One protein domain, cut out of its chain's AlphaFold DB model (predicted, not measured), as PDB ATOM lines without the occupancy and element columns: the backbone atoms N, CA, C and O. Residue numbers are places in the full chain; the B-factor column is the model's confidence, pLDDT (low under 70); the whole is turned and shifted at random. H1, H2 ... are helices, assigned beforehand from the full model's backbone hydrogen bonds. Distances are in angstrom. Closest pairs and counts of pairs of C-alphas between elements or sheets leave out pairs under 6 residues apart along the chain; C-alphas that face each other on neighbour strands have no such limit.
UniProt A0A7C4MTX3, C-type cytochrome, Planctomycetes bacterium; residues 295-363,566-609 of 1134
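This is residues 295 to 363 and 566 to 609 of the 1134 residues of the protein "C-type cytochrome" of Planctomycetes bacterium (UniProt A0A7C4MTX3). One long helix, H2, is the post of this domain, and three shorter helices, H1, H3 and H4, pack round its residues 346 to 359, mostly crossing it steeply. Tiny H5 follows at the end of H4, and residues 581 to 586 of a long loop stick out. The 113 printed residues hold five named helices, H1 to H5 in chain order, and no named strand: the class is all helix. The whole is compact, with a radius of gyration of the C-alphas of 14.7 A and spans of 43 by 40 by 26 A.

Find C-alpha 337 at (-25.357, 8.046, 55.370); from there H2, residues 337 to 360, runs 35.0 A to C-alpha 360 at (-48.317, -9.072, 35.244). Look before it for H1, residues 306 to 314, 12.4 A long. Past the cut come H3, residues 567 to 577, 15.4 A, and H4, residues 593 to 604, 16.2 A. H5, residues 606 to 609, spans 5.8 A and ends at (-37.077, -20.477, 48.189).

Begin at H2, the hub. It touches H4 with residues 350 to 357 alone, closest at the C-alphas of Ala 353 and Ala 597, 5.1 A, at a steep tilt of 59 degrees. H1 and H2 form a helical hairpin, closest at C-alphas 310 and 351, 6.0 A. H3 touches H2 at C-alphas 573 and 346, 6.8 A. H1 and H3 are apart. Every O i to N i+4 pair is within hydrogen-bond range in H1, H3 and H4; in H2, 19 of 20 are, and H5 is too short for one.

Residues 364 to 565 are not printed, and C-alphas 363 and 566 are 24.4 A apart. The links H1 to H2 and H3 to H4 are long. Confidence is under 70 at 22 residues, among them 578 to 591.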
ATOM      1  N   PRO A 295     -43.971 -20.864  48.994       73.19
ATOM      2  CA  PRO A 295     -45.093 -21.169  48.119       73.19
ATOM      3  C   PRO A 295     -44.790 -20.785  46.668       73.19
ATOM      4  O   PRO A 295     -44.029 -19.848  46.401       73.19
ATOM      5  N   ALA A 296     -45.449 -21.472  45.734       73.25
ATOM      6  CA  ALA A 296     -45.449 -21.081  44.332       73.25
ATOM      7  C   ALA A 296     -46.152 -19.734  44.152       73.25
ATOM      8  O   ALA A 296     -47.284 -19.553  44.616       73.25
ATOM      9  N   LEU A 297     -45.484 -18.804  43.467       77.69
ATOM     10  CA  LEU A 297     -45.986 -17.443  43.247       77.69
ATOM     11  C   LEU A 297     -46.510 -17.224  41.820       77.69
ATOM     12  O   LEU A 297     -46.815 -16.095  41.451       77.69
ATOM     13  N   GLY A 298     -46.678 -18.292  41.028       71.81
ATOM     14  CA  GLY A 298     -47.493 -18.232  39.810       71.81
ATOM     15  C   GLY A 298     -48.908 -17.738  40.142       71.81
ATOM     16  O   GLY A 298     -49.463 -18.107  41.182       71.81
ATOM     17  N   ASN A 299     -49.464 -16.855  39.309       73.25
ATOM     18  CA  ASN A 299     -50.770 -16.208  39.534       73.25
ATOM     19  C   ASN A 299     -50.897 -15.529  40.903       73.25
ATOM     20  O   ASN A 299     -51.943 -15.592  41.547       73.25
ATOM     21  N   ALA A 300     -49.822 -14.912  41.399       76.81
ATOM     22  CA  ALA A 300     -49.869 -14.130  42.634       76.81
ATOM     23  C   ALA A 300     -50.974 -13.056  42.590       76.81
ATOM     24  O   ALA A 300     -51.692 -12.897  43.574       76.81
ATOM     25  N   ALA A 301     -51.167 -12.419  41.429       75.75
ATOM     26  CA  ALA A 301     -52.192 -11.405  41.175       75.75
ATOM     27  C   ALA A 301     -53.631 -11.836  41.506       75.75
ATOM     28  O   ALA A 301     -54.469 -11.002  41.815       75.75
ATOM     29  N   GLU A 302     -53.940 -13.133  41.421       75.81
ATOM     30  CA  GLU A 302     -55.289 -13.643  41.698       75.81
ATOM     31  C   GLU A 302     -55.549 -13.841  43.189       75.81
ATOM     32  O   GLU A 302     -56.677 -14.105  43.581       75.81
ATOM     33  N   ARG A 303     -54.501 -13.792  44.015       75.88
ATOM     34  CA  ARG A 303     -54.528 -14.295  45.397       75.88
ATOM     35  C   ARG A 303     -54.020 -13.289  46.411       75.88
ATOM     36  O   ARG A 303     -54.277 -13.464  47.597       75.88
ATOM     37  N   LEU A 304     -53.234 -12.314  45.965       82.62
ATOM     38  CA  LEU A 304     -52.498 -11.385  46.808       82.62
ATOM     39  C   LEU A 304     -52.785  -9.957  46.349       82.62
ATOM     40  O   LEU A 304     -52.562  -9.629  45.184       82.62
ATOM     41  N   ALA A 305     -53.219  -9.107  47.277       81.06
ATOM     42  CA  ALA A 305     -53.293  -7.670  47.037       81.06
ATOM     43  C   ALA A 305     -51.880  -7.071  46.857       81.06
ATOM     44  O   ALA A 305     -50.939  -7.506  47.535       81.06
ATOM     45  N   PRO A 306     -51.691  -6.078  45.971       79.38
ATOM     46  CA  PRO A 306     -50.370  -5.520  45.698       79.38
ATOM     47  C   PRO A 306     -49.757  -4.809  46.913       79.38
ATOM     48  O   PRO A 306     -48.556  -4.938  47.153       79.38
ATOM     49  N   GLU A 307     -50.568  -4.151  47.743       79.69
ATOM     50  CA  GLU A 307     -50.142  -3.552  49.013       79.69
ATOM     51  C   GLU A 307     -49.606  -4.617  49.975       79.69
ATOM     52  O   GLU A 307     -48.567  -4.422  50.612       79.69
ATOM     53  N   TRP A 308     -50.268  -5.779  50.027       82.62
ATOM     54  CA  TRP A 308     -49.822  -6.912  50.831       82.62
ATOM     55  C   TRP A 308     -48.484  -7.465  50.326       82.62
ATOM     56  O   TRP A 308     -47.593  -7.715  51.136       82.62
ATOM     57  N   ILE A 309     -48.297  -7.605  49.005       85.81
ATOM     58  CA  ILE A 309     -47.026  -8.071  48.416       85.81
ATOM     59  C   ILE A 309     -45.884  -7.127  48.804       85.81
ATOM     60  O   ILE A 309     -44.849  -7.588  49.293       85.81
ATOM     61  N   MET A 310     -46.073  -5.815  48.633       85.88
ATOM     62  CA  MET A 310     -45.053  -4.822  48.983       85.88
ATOM     63  C   MET A 310     -44.695  -4.885  50.467       85.88
ATOM     64  O   MET A 310     -43.518  -4.918  50.833       85.88
ATOM     65  N   ALA A 311     -45.704  -4.954  51.334       81.88
ATOM     66  CA  ALA A 311     -45.494  -4.969  52.771       81.88
ATOM     67  C   ALA A 311     -44.862  -6.292  53.254       81.88
ATOM     68  O   ALA A 311     -44.013  -6.271  54.146       81.88
ATOM     69  N   GLN A 312     -45.200  -7.422  52.622       85.88
ATOM     70  CA  GLN A 312     -44.585  -8.728  52.870       85.88
ATOM     71  C   GLN A 312     -43.121  -8.787  52.406       85.88
ATOM     72  O   GLN A 312     -42.305  -9.424  53.068       85.88
ATOM     73  N   LEU A 313     -42.764  -8.130  51.295       88.44
ATOM     74  CA  LEU A 313     -41.373  -8.025  50.838       88.44
ATOM     75  C   LEU A 313     -40.541  -7.121  51.761       88.44
ATOM     76  O   LEU A 313     -39.418  -7.483  52.115       88.44
ATOM     77  N   ALA A 314     -41.091  -5.976  52.178       85.50
ATOM     78  CA  ALA A 314     -40.401  -5.008  53.029       85.50
ATOM     79  C   ALA A 314     -40.108  -5.552  54.442       85.50
ATOM     80  O   ALA A 314     -38.984  -5.431  54.938       85.50
ATOM     81  N   ASP A 315     -41.108  -6.162  55.085       84.31
ATOM     82  CA  ASP A 315     -40.963  -6.820  56.385       84.31
ATOM     83  C   ASP A 315     -41.899  -8.038  56.495       84.31
ATOM     84  O   ASP A 315     -43.057  -7.906  56.909       84.31
ATOM     85  N   PRO A 316     -41.400  -9.251  56.186       84.94
ATOM     86  CA  PRO A 316     -42.205 -10.471  56.209       84.94
ATOM     87  C   PRO A 316     -42.846 -10.784  57.565       84.94
ATOM     88  O   PRO A 316     -43.852 -11.496  57.626       84.94
ATOM     89  N   ARG A 317     -42.268 -10.272  58.662       78.38
ATOM     90  CA  ARG A 317     -42.747 -10.529  60.026       78.38
ATOM     91  C   ARG A 317     -43.904  -9.630  60.434       78.38
ATOM     92  O   ARG A 317     -44.576  -9.938  61.415       78.38
ATOM     93  N   ARG A 318     -44.168  -8.556  59.684       72.62
ATOM     94  CA  ARG A 318     -45.247  -7.608  59.984       72.62
ATOM     95  C   ARG A 318     -46.621  -8.284  60.001       72.62
ATOM     96  O   ARG A 318     -47.403  -8.045  60.917       72.62
ATOM     97  N   HIS A 319     -46.887  -9.149  59.023       67.00
ATOM     98  CA  HIS A 319     -48.164  -9.871  58.903       67.00
ATOM     99  C   HIS A 319     -48.062 -11.322  59.382       67.00
ATOM    100  O   HIS A 319     -49.070 -11.903  59.772       67.00
ATOM    101  N   GLN A 320     -46.855 -11.905  59.384       69.00
ATOM    102  CA  GLN A 320     -46.602 -13.280  59.821       69.00
ATOM    103  C   GLN A 320     -45.474 -13.329  60.867       69.00
ATOM    104  O   GLN A 320     -44.326 -13.606  60.513       69.00
ATOM    105  N   PRO A 321     -45.770 -13.104  62.162       65.00
ATOM    106  CA  PRO A 321     -44.757 -13.064  63.225       65.00
ATOM    107  C   PRO A 321     -43.904 -14.338  63.319       65.00
ATOM    108  O   PRO A 321     -42.703 -14.271  63.569       65.00
ATOM    109  N   HIS A 322     -44.516 -15.493  63.044       67.38
ATOM    110  CA  HIS A 322     -43.866 -16.809  63.009       67.38
ATOM    111  C   HIS A 322     -43.513 -17.272  61.582       67.38
ATOM    112  O   HIS A 322     -43.278 -18.456  61.339       67.38
ATOM    113  N   GLY A 323     -43.520 -16.353  60.612       71.69
ATOM    114  CA  GLY A 323     -43.215 -16.634  59.215       71.69
ATOM    115  C   GLY A 323     -41.756 -17.048  59.009       71.69
ATOM    116  O   GLY A 323     -40.836 -16.510  59.622       71.69
ATOM    117  N   ARG A 324     -41.535 -18.001  58.098       77.69
ATOM    118  CA  ARG A 324     -40.201 -18.550  57.776       77.69
ATOM    119  C   ARG A 324     -39.428 -17.734  56.734       77.69
ATOM    120  O   ARG A 324     -38.257 -18.007  56.488       77.69
ATOM    121  N   MET A 325     -40.077 -16.754  56.104       84.56
ATOM    122  CA  MET A 325     -39.474 -15.927  55.060       84.56
ATOM    123  C   MET A 325     -38.375 -15.028  55.659       84.56
ATOM    124  O   MET A 325     -38.662 -14.262  56.582       84.56
ATOM    125  N   PRO A 326     -37.125 -15.098  55.163       85.06
ATOM    126  CA  PRO A 326     -36.042 -14.271  55.678       85.06
ATOM    127  C   PRO A 326     -36.266 -12.800  55.320       85.06
ATOM    128  O   PRO A 326     -36.803 -12.474  54.258       85.06
ATOM    129  N   ARG A 327     -35.789 -11.894  56.176       86.88
ATOM    130  CA  ARG A 327     -35.790 -10.460  55.870       86.88
ATOM    131  C   ARG A 327     -34.695 -10.173  54.844       86.88
ATOM    132  O   ARG A 327     -33.511 -10.299  55.162       86.88
ATOM    133  N   LEU A 328     -35.091  -9.818  53.620       85.31
ATOM    134  CA  LEU A 328     -34.176  -9.520  52.508       85.31
ATOM    135  C   LEU A 328     -33.963  -8.015  52.280       85.31
ATOM    136  O   LEU A 328     -32.921  -7.643  51.742       85.31
ATOM    137  N   PHE A 329     -34.904  -7.172  52.714       86.69
ATOM    138  CA  PHE A 329     -34.888  -5.710  52.572       86.69
ATOM    139  C   PHE A 329     -34.782  -5.013  53.939       86.69
ATOM    140  O   PHE A 329     -35.073  -5.606  54.985       86.69
ATOM    141  N   GLY A 330     -34.339  -3.754  53.956       81.31
ATOM    142  CA  GLY A 330     -34.195  -2.971  55.183       81.31
ATOM    143  C   GLY A 330     -32.963  -3.323  56.025       81.31
ATOM    144  O   GLY A 330     -32.962  -3.089  57.232       81.31
ATOM    145  N   LEU A 331     -31.927  -3.914  55.415       81.19
ATOM    146  CA  LEU A 331     -30.694  -4.352  56.087       81.19
ATOM    147  C   LEU A 331     -29.523  -3.361  55.925       81.19
ATOM    148  O   LEU A 331     -28.366  -3.745  56.068       81.19
ATOM    149  N   HIS A 332     -29.790  -2.089  55.623       78.81
ATOM    150  CA  HIS A 332     -28.788  -1.077  55.248       78.81
ATOM    151  C   HIS A 332     -28.165  -0.286  56.405       78.81
ATOM    152  O   HIS A 332     -27.343   0.585  56.148       78.81
ATOM    153  N   GLU A 333     -28.498  -0.543  57.672       72.56
ATOM    154  CA  GLU A 333     -28.034   0.291  58.805       72.56
ATOM    155  C   GLU A 333     -26.504   0.448  58.902       72.56
ATOM    156  O   GLU A 333     -26.016   1.496  59.326       72.56
ATOM    157  N   HIS A 334     -25.755  -0.552  58.440       69.50
ATOM    158  CA  HIS A 334     -24.292  -0.580  58.397       69.50
ATOM    159  C   HIS A 334     -23.663   0.336  57.327       69.50
ATOM    160  O   HIS A 334     -22.477   0.642  57.422       69.50
ATOM    161  N   LEU A 335     -24.427   0.794  56.327       71.06
ATOM    162  CA  LEU A 335     -23.917   1.638  55.240       71.06
ATOM    163  C   LEU A 335     -23.652   3.083  55.702       71.06
ATOM    164  O   LEU A 335     -24.206   3.554  56.696       71.06
ATOM    165  N   SER A 336     -22.843   3.824  54.938       69.50
ATOM    166  CA  SER A 336     -22.656   5.272  55.139       69.50
ATOM    167  C   SER A 336     -23.988   6.031  55.010       69.50
ATOM    168  O   SER A 336     -24.912   5.518  54.381       69.50
ATOM    169  N   PRO A 337     -24.130   7.261  55.543       72.94
ATOM    170  CA  PRO A 337     -25.357   8.046  55.370       72.94
ATOM    171  C   PRO A 337     -25.811   8.155  53.903       72.94
ATOM    172  O   PRO A 337     -26.976   7.895  53.609       72.94
ATOM    173  N   ALA A 338     -24.878   8.427  52.983       72.19
ATOM    174  CA  ALA A 338     -25.145   8.469  51.546       72.19
ATOM    175  C   ALA A 338     -25.514   7.087  50.974       72.19
ATOM    176  O   ALA A 338     -26.486   6.960  50.234       72.19
ATOM    177  N   GLY A 339     -24.793   6.031  51.369       73.94
ATOM    178  CA  GLY A 339     -25.095   4.660  50.949       73.94
ATOM    179  C   GLY A 339     -26.448   4.158  51.462       73.94
ATOM    180  O   GLY A 339     -27.148   3.453  50.743       73.94
ATOM    181  N   ARG A 340     -26.852   4.560  52.673       80.50
ATOM    182  CA  ARG A 340     -28.175   4.278  53.248       80.50
ATOM    183  C   ARG A 340     -29.284   4.978  52.490       80.50
ATOM    184  O   ARG A 340     -30.309   4.353  52.255       80.50
ATOM    185  N   ALA A 341     -29.098   6.249  52.139       76.81
ATOM    186  CA  ALA A 341     -30.077   6.992  51.353       76.81
ATOM    187  C   ALA A 341     -30.277   6.340  49.976       76.81
ATOM    188  O   ALA A 341     -31.403   6.001  49.627       76.81
ATOM    189  N   ALA A 342     -29.180   6.043  49.270       77.81
ATOM    190  CA  ALA A 342     -29.223   5.364  47.975       77.81
ATOM    191  C   ALA A 342     -29.847   3.959  48.060       77.81
ATOM    192  O   ALA A 342     -30.663   3.591  47.223       77.81
ATOM    193  N   ALA A 343     -29.505   3.170  49.086       81.00
ATOM    194  CA  ALA A 343     -30.089   1.844  49.280       81.00
ATOM    195  C   ALA A 343     -31.600   1.915  49.549       81.00
ATOM    196  O   ALA A 343     -32.342   1.147  48.955       81.00
ATOM    197  N   ARG A 344     -32.063   2.847  50.393       83.44
ATOM    198  CA  ARG A 344     -33.499   3.028  50.679       83.44
ATOM    199  C   ARG A 344     -34.294   3.368  49.423       83.44
ATOM    200  O   ARG A 344     -35.353   2.792  49.219       83.44
ATOM    201  N   GLU A 345     -33.775   4.281  48.603       81.00
ATOM    202  CA  GLU A 345     -34.417   4.663  47.341       81.00
ATOM    203  C   GLU A 345     -34.529   3.460  46.396       81.00
ATOM    204  O   GLU A 345     -35.591   3.195  45.842       81.00
ATOM    205  N   MET A 346     -33.451   2.686  46.243       85.56
ATOM    206  CA  MET A 346     -33.437   1.549  45.318       85.56
ATOM    207  C   MET A 346     -34.237   0.347  45.824       85.56
ATOM    208  O   MET A 346     -34.840  -0.348  45.014       85.56
ATOM    209  N   GLU A 347     -34.284   0.099  47.135       86.94
ATOM    210  CA  GLU A 347     -35.091  -0.987  47.704       86.94
ATOM    211  C   GLU A 347     -36.590  -0.797  47.450       86.94
ATOM    212  O   GLU A 347     -37.276  -1.777  47.168       86.94
ATOM    213  N   ASP A 348     -37.088   0.443  47.469       85.94
ATOM    214  CA  ASP A 348     -38.482   0.736  47.113       85.94
ATOM    215  C   ASP A 348     -38.780   0.380  45.645       85.94
ATOM    216  O   ASP A 348     -39.741  -0.337  45.348       85.94
ATOM    217  N   LEU A 349     -37.890   0.780  44.727       87.88
ATOM    218  CA  LEU A 349     -38.011   0.438  43.305       87.88
ATOM    219  C   LEU A 349     -37.913  -1.075  43.061       87.88
ATOM    220  O   LEU A 349     -38.647  -1.618  42.240       87.88
ATOM    221  N   GLU A 350     -37.037  -1.773  43.785       89.44
ATOM    222  CA  GLU A 350     -36.894  -3.232  43.723       89.44
ATOM    223  C   GLU A 350     -38.168  -3.956  44.185       89.44
ATOM    224  O   GLU A 350     -38.619  -4.893  43.522       89.44
ATOM    225  N   ILE A 351     -38.768  -3.515  45.295       90.12
ATOM    226  CA  ILE A 351     -40.020  -4.070  45.825       90.12
ATOM    227  C   ILE A 351     -41.170  -3.835  44.841       90.12
ATOM    228  O   ILE A 351     -41.927  -4.770  44.548       90.12
ATOM    229  N   ARG A 352     -41.277  -2.625  44.275       89.00
ATOM    230  CA  ARG A 352     -42.284  -2.294  43.254       89.00
ATOM    231  C   ARG A 352     -42.080  -3.094  41.971       89.00
ATOM    232  O   ARG A 352     -43.069  -3.558  41.411       89.00
ATOM    233  N   ALA A 353     -40.836  -3.340  41.553       88.12
ATOM    234  CA  ALA A 353     -40.528  -4.139  40.365       88.12
ATOM    235  C   ALA A 353     -40.970  -5.593  40.528       88.12
ATOM    236  O   ALA A 353     -41.659  -6.128  39.663       88.12
ATOM    237  N   ILE A 354     -40.634  -6.221  41.662       89.19
ATOM    238  CA  ILE A 354     -41.081  -7.588  41.968       89.19
ATOM    239  C   ILE A 354     -42.608  -7.640  42.032       89.19
ATOM    240  O   ILE A 354     -43.213  -8.545  41.460       89.19
ATOM    241  N   THR A 355     -43.230  -6.673  42.708       89.19
ATOM    242  CA  THR A 355     -44.691  -6.593  42.830       89.19
ATOM    243  C   THR A 355     -45.346  -6.486  41.459       89.19
ATOM    244  O   THR A 355     -46.192  -7.309  41.128       89.19
ATOM    245  N   GLN A 356     -44.911  -5.537  40.628       87.38
ATOM    246  CA  GLN A 356     -45.449  -5.334  39.285       87.38
ATOM    247  C   GLN A 356     -45.320  -6.584  38.419       87.38
ATOM    248  O   GLN A 356     -46.288  -7.007  37.792       87.38
ATOM    249  N   TRP A 357     -44.155  -7.222  38.458       86.50
ATOM    250  CA  TRP A 357     -43.911  -8.459  37.732       86.50
ATOM    251  C   TRP A 357     -44.821  -9.606  38.189       86.50
ATOM    252  O   TRP A 357     -45.397 -10.309  37.364       86.50
ATOM    253  N   LEU A 358     -45.018  -9.780  39.501       85.00
ATOM    254  CA  LEU A 358     -45.935 -10.788  40.050       85.00
ATOM    255  C   LEU A 358     -47.403 -10.532  39.667       85.00
ATOM    256  O   LEU A 358     -48.177 -11.486  39.554       85.00
ATOM    257  N   LEU A 359     -47.786  -9.267  39.472       81.69
ATOM    258  CA  LEU A 359     -49.124  -8.891  39.013       81.69
ATOM    259  C   LEU A 359     -49.324  -9.155  37.512       81.69
ATOM    260  O   LEU A 359     -50.411  -9.560  37.098       81.69
ATOM    261  N   GLN A 360     -48.284  -8.932  36.704       77.38
ATOM    262  CA  GLN A 360     -48.317  -9.072  35.244       77.38
ATOM    263  C   GLN A 360     -48.150 -10.529  34.784       77.38
ATOM    264  O   GLN A 360     -48.761 -10.947  33.800       77.38
ATOM    265  N   ASN A 361     -47.366 -11.329  35.508       70.31
ATOM    266  CA  ASN A 361     -46.963 -12.664  35.074       70.31
ATOM    267  C   ASN A 361     -47.961 -13.756  35.508       70.31
ATOM    268  O   ASN A 361     -47.706 -14.564  36.411       70.31
ATOM    269  N   ARG A 362     -49.134 -13.761  34.860       62.72
ATOM    270  CA  ARG A 362     -50.165 -14.797  35.027       62.72
ATOM    271  C   ARG A 362     -49.777 -16.061  34.249       62.72
ATOM    272  O   ARG A 362     -49.707 -16.057  33.025       62.72
ATOM    273  N   GLN A 363     -49.546 -17.160  34.959       55.50
ATOM    274  CA  GLN A 363     -49.449 -18.498  34.382       55.50
ATOM    275  C   GLN A 363     -50.852 -19.103  34.296       55.50
ATOM    276  O   GLN A 363     -51.376 -19.544  35.311       55.50
ATOM    277  N   SER A 566     -42.556   3.943  36.657       83.94
ATOM    278  CA  SER A 566     -42.362   4.811  35.494       83.94
ATOM    279  C   SER A 566     -41.108   4.420  34.704       83.94
ATOM    280  O   SER A 566     -40.188   3.783  35.225       83.94
ATOM    281  N   GLU A 567     -41.028   4.849  33.442       77.25
ATOM    282  CA  GLU A 567     -39.843   4.607  32.610       77.25
ATOM    283  C   GLU A 567     -38.558   5.211  33.202       77.25
ATOM    284  O   GLU A 567     -37.485   4.616  33.094       77.25
ATOM    285  N   ASP A 568     -38.645   6.377  33.851       80.75
ATOM    286  CA  ASP A 568     -37.500   7.008  34.516       80.75
ATOM    287  C   ASP A 568     -37.008   6.191  35.713       80.75
ATOM    288  O   ASP A 568     -35.801   6.021  35.903       80.75
ATOM    289  N   GLU A 569     -37.928   5.648  36.508       83.50
ATOM    290  CA  GLU A 569     -37.594   4.776  37.635       83.50
ATOM    291  C   GLU A 569     -36.979   3.452  37.157       83.50
ATOM    292  O   GLU A 569     -36.003   2.987  37.746       83.50
ATOM    293  N   LEU A 570     -37.468   2.887  36.046       79.50
ATOM    294  CA  LEU A 570     -36.861   1.712  35.408       79.50
ATOM    295  C   LEU A 570     -35.441   1.998  34.914       79.50
ATOM    296  O   LEU A 570     -34.542   1.187  35.144       79.50
ATOM    297  N   ARG A 571     -35.199   3.167  34.307       76.81
ATOM    298  CA  ARG A 571     -33.851   3.598  33.904       76.81
ATOM    299  C   ARG A 571     -32.911   3.727  35.103       76.81
ATOM    300  O   ARG A 571     -31.776   3.254  35.037       76.81
ATOM    301  N   ARG A 572     -33.377   4.307  36.216       81.25
ATOM    302  CA  ARG A 572     -32.601   4.411  37.470       81.25
ATOM    303  C   ARG A 572     -32.287   3.040  38.063       81.25
ATOM    304  O   ARG A 572     -31.134   2.775  38.399       81.25
ATOM    305  N   LEU A 573     -33.281   2.151  38.127       80.25
ATOM    306  CA  LEU A 573     -33.101   0.777  38.590       80.25
ATOM    307  C   LEU A 573     -32.133   0.007  37.676       80.25
ATOM    308  O   LEU A 573     -31.260  -0.714  38.154       80.25
ATOM    309  N   SER A 574     -32.210   0.208  36.360       74.44
ATOM    310  CA  SER A 574     -31.269  -0.389  35.413       74.44
ATOM    311  C   SER A 574     -29.839   0.117  35.620       74.44
ATOM    312  O   SER A 574     -28.915  -0.694  35.722       74.44
ATOM    313  N   ALA A 575     -29.648   1.427  35.787       75.38
ATOM    314  CA  ALA A 575     -28.345   2.012  36.101       75.38
ATOM    315  C   ALA A 575     -27.779   1.470  37.428       75.38
ATOM    316  O   ALA A 575     -26.590   1.150  37.519       75.38
ATOM    317  N   TRP A 576     -28.639   1.276  38.434       75.50
ATOM    318  CA  TRP A 576     -28.270   0.686  39.721       75.50
ATOM    319  C   TRP A 576     -27.779  -0.761  39.622       75.50
ATOM    320  O   TRP A 576     -26.981  -1.185  40.459       75.50
ATOM    321  N   TYR A 577     -28.185  -1.524  38.607       72.44
ATOM    322  CA  TYR A 577     -27.738  -2.904  38.388       72.44
ATOM    323  C   TYR A 577     -26.640  -3.045  37.318       72.44
ATOM    324  O   TYR A 577     -25.915  -4.046  37.337       72.44
ATOM    325  N   GLY A 578     -26.449  -2.029  36.470       58.84
ATOM    326  CA  GLY A 578     -25.467  -1.999  35.382       58.84
ATOM    327  C   GLY A 578     -25.795  -2.951  34.216       58.84
ATOM    328  O   GLY A 578     -26.714  -3.770  34.322       58.84
ATOM    329  N   PRO A 579     -25.037  -2.879  33.102       50.94
ATOM    330  CA  PRO A 579     -25.234  -3.754  31.950       50.94
ATOM    331  C   PRO A 579     -24.997  -5.226  32.300       50.94
ATOM    332  O   PRO A 579     -24.248  -5.592  33.215       50.94
ATOM    333  N   SER A 580     -25.682  -6.103  31.573       42.72
ATOM    334  CA  SER A 580     -25.702  -7.523  31.873       42.72
ATOM    335  C   SER A 580     -24.397  -8.239  31.508       42.72
ATOM    336  O   SER A 580     -24.003  -8.258  30.355       42.72
ATOM    337  N   VAL A 581     -23.762  -8.932  32.467       39.06
ATOM    338  CA  VAL A 581     -22.626  -9.854  32.207       39.06
ATOM    339  C   VAL A 581     -23.064 -11.136  31.456       39.06
ATOM    340  O   VAL A 581     -22.254 -12.024  31.194       39.06
ATOM    341  N   ALA A 582     -24.344 -11.279  31.089       37.88
ATOM    342  CA  ALA A 582     -24.762 -12.364  30.208       37.88
ATOM    343  C   ALA A 582     -24.326 -12.041  28.771       37.88
ATOM    344  O   ALA A 582     -24.674 -10.995  28.234       37.88
ATOM    345  N   ARG A 583     -23.571 -12.959  28.160       34.25
ATOM    346  CA  ARG A 583     -22.891 -12.861  26.851       34.25
ATOM    347  C   ARG A 583     -23.796 -12.625  25.617       34.25
ATOM    348  O   ARG A 583     -23.371 -12.930  24.508       34.25
ATOM    349  N   SER A 584     -25.014 -12.101  25.753       37.78
ATOM    350  CA  SER A 584     -25.944 -11.980  24.618       37.78
ATOM    351  C   SER A 584     -27.050 -10.917  24.730       37.78
ATOM    352  O   SER A 584     -28.094 -11.097  24.111       37.78
ATOM    353  N   ALA A 585     -26.875  -9.810  25.457       34.94
ATOM    354  CA  ALA A 585     -27.837  -8.699  25.404       34.94
ATOM    355  C   ALA A 585     -27.125  -7.353  25.213       34.94
ATOM    356  O   ALA A 585     -26.028  -7.149  25.726       34.94
ATOM    357  N   ARG A 586     -27.731  -6.499  24.382       34.09
ATOM    358  CA  ARG A 586     -27.193  -5.242  23.839       34.09
ATOM    359  C   ARG A 586     -26.774  -4.263  24.947       34.09
ATOM    360  O   ARG A 586     -27.226  -4.366  26.077       34.09
ATOM    361  N   ALA A 587     -25.900  -3.321  24.600       36.16
ATOM    362  CA  ALA A 587     -25.259  -2.352  25.496       36.16
ATOM    363  C   ALA A 587     -26.199  -1.284  26.104       36.16
ATOM    364  O   ALA A 587     -25.719  -0.345  26.736       36.16
ATOM    365  N   ASP A 588     -27.512  -1.445  25.956       39.72
ATOM    366  CA  ASP A 588     -28.526  -0.520  26.444       39.72
ATOM    367  C   ASP A 588     -29.160  -1.115  27.713       39.72
ATOM    368  O   ASP A 588     -29.320  -2.329  27.823       39.72
ATOM    369  N   GLY A 589     -29.462  -0.284  28.711       49.44
ATOM    370  CA  GLY A 589     -30.115  -0.723  29.950       49.44
ATOM    371  C   GLY A 589     -31.462  -1.433  29.724       49.44
ATOM    372  O   GLY A 589     -31.996  -1.473  28.620       49.44
ATOM    373  N   PHE A 590     -32.031  -1.986  30.794       55.78
ATOM    374  CA  PHE A 590     -33.319  -2.685  30.766       55.78
ATOM    375  C   PHE A 590     -34.438  -1.709  30.364       55.78
ATOM    376  O   PHE A 590     -34.626  -0.690  31.031       55.78
ATOM    377  N   THR A 591     -35.179  -2.010  29.292       55.50
ATOM    378  CA  THR A 591     -36.311  -1.189  28.806       55.50
ATOM    379  C   THR A 591     -37.673  -1.685  29.291       55.50
ATOM    380  O   THR A 591     -38.681  -1.047  29.012       55.50
ATOM    381  N   ASP A 592     -37.711  -2.827  29.982       71.88
ATOM    382  CA  ASP A 592     -38.938  -3.506  30.400       71.88
ATOM    383  C   ASP A 592     -38.857  -3.985  31.861       71.88
ATOM    384  O   ASP A 592     -37.796  -4.373  32.366       71.88
ATOM    385  N   VAL A 593     -40.004  -3.950  32.538       74.69
ATOM    386  CA  VAL A 593     -40.203  -4.321  33.945       74.69
ATOM    387  C   VAL A 593     -39.853  -5.786  34.176       74.69
ATOM    388  O   VAL A 593     -39.263  -6.113  35.208       74.69
ATOM    389  N   ASP A 594     -40.148  -6.656  33.210       76.00
ATOM    390  CA  ASP A 594     -39.868  -8.088  33.300       76.00
ATOM    391  C   ASP A 594     -38.373  -8.373  33.472       76.00
ATOM    392  O   ASP A 594     -37.970  -9.156  34.340       76.00
ATOM    393  N   GLU A 595     -37.527  -7.710  32.684       75.19
ATOM    394  CA  GLU A 595     -36.081  -7.903  32.749       75.19
ATOM    395  C   GLU A 595     -35.503  -7.339  34.056       75.19
ATOM    396  O   GLU A 595     -34.700  -8.002  34.728       75.19
ATOM    397  N   ALA A 596     -35.972  -6.155  34.463       77.12
ATOM    398  CA  ALA A 596     -35.582  -5.525  35.718       77.12
ATOM    399  C   ALA A 596     -35.957  -6.402  36.928       77.12
ATOM    400  O   ALA A 596     -35.096  -6.738  37.746       77.12
ATOM    401  N   ALA A 597     -37.209  -6.856  37.015       80.75
ATOM    402  CA  ALA A 597     -37.696  -7.688  38.109       80.75
ATOM    403  C   ALA A 597     -36.970  -9.036  38.175       80.75
ATOM    404  O   ALA A 597     -36.508  -9.440  39.243       80.75
ATOM    405  N   GLN A 598     -36.765  -9.711  37.040       78.44
ATOM    406  CA  GLN A 598     -36.005 -10.962  36.996       78.44
ATOM    407  C   GLN A 598     -34.547 -10.793  37.446       78.44
ATOM    408  O   GLN A 598     -33.939 -11.734  37.976       78.44
ATOM    409  N   ARG A 599     -33.950  -9.615  37.232       77.88
ATOM    410  CA  ARG A 599     -32.606  -9.288  37.718       77.88
ATOM    411  C   ARG A 599     -32.590  -9.126  39.234       77.88
ATOM    412  O   ARG A 599     -31.732  -9.727  39.887       77.88
ATOM    413  N   VAL A 600     -33.555  -8.385  39.779       82.88
ATOM    414  CA  VAL A 600     -33.729  -8.185  41.225       82.88
ATOM    415  C   VAL A 600     -33.984  -9.524  41.922       82.88
ATOM    416  O   VAL A 600     -33.252  -9.881  42.844       82.88
ATOM    417  N   ILE A 601     -34.936 -10.319  41.423       82.75
ATOM    418  CA  ILE A 601     -35.292 -11.660  41.923       82.75
ATOM    419  C   ILE A 601     -34.061 -12.564  42.008       82.75
ATOM    420  O   ILE A 601     -33.828 -13.225  43.023       82.75
ATOM    421  N   ALA A 602     -33.236 -12.572  40.961       76.94
ATOM    422  CA  ALA A 602     -32.026 -13.380  40.946       76.94
ATOM    423  C   ALA A 602     -30.922 -12.835  41.850       76.94
ATOM    424  O   ALA A 602     -30.152 -13.623  42.385       76.94
ATOM    425  N   ARG A 603     -30.828 -11.518  42.057       78.75
ATOM    426  CA  ARG A 603     -29.822 -10.937  42.956       78.75
ATOM    427  C   ARG A 603     -30.179 -11.119  44.429       78.75
ATOM    428  O   ARG A 603     -29.284 -11.358  45.237       78.75
ATOM    429  N   ARG A 604     -31.469 -11.014  44.757       82.19
ATOM    430  CA  ARG A 604     -32.028 -11.225  46.100       82.19
ATOM    431  C   ARG A 604     -32.206 -12.713  46.433       82.19
ATOM    432  O   ARG A 604     -32.417 -13.048  47.592       82.19
ATOM    433  N   GLY A 605     -32.082 -13.604  45.444       80.44
ATOM    434  CA  GLY A 605     -32.106 -15.056  45.640       80.44
ATOM    435  C   GLY A 605     -33.498 -15.644  45.853       80.44
ATOM    436  O   GLY A 605     -33.612 -16.752  46.370       80.44
ATOM    437  N   CYS A 606     -34.565 -14.946  45.448       82.06
ATOM    438  CA  CYS A 606     -35.944 -15.376  45.714       82.06
ATOM    439  C   CYS A 606     -36.266 -16.746  45.083       82.06
ATOM    440  O   CYS A 606     -37.032 -17.519  45.655       82.06
ATOM    441  N   ASN A 607     -35.615 -17.086  43.962       76.75
ATOM    442  CA  ASN A 607     -35.726 -18.389  43.289       76.75
ATOM    443  C   ASN A 607     -35.240 -19.574  44.137       76.75
ATOM    444  O   ASN A 607     -35.625 -20.704  43.845       76.75
ATOM    445  N   GLY A 608     -34.395 -19.337  45.146       74.94
ATOM    446  CA  GLY A 608     -33.910 -20.391  46.036       74.94
ATOM    447  C   GLY A 608     -35.005 -20.936  46.949       74.94
ATOM    448  O   GLY A 608     -35.010 -22.120  47.268       74.94
ATOM    449  N   CYS A 609     -35.967 -20.087  47.324       78.56
ATOM    450  CA  CYS A 609     -37.077 -20.477  48.189       78.56
ATOM    451  C   CYS A 609     -38.412 -20.571  47.444       78.56
ATOM    452  O   CYS A 609     -39.237 -21.368  47.857       78.56
TER     453      CYS A 609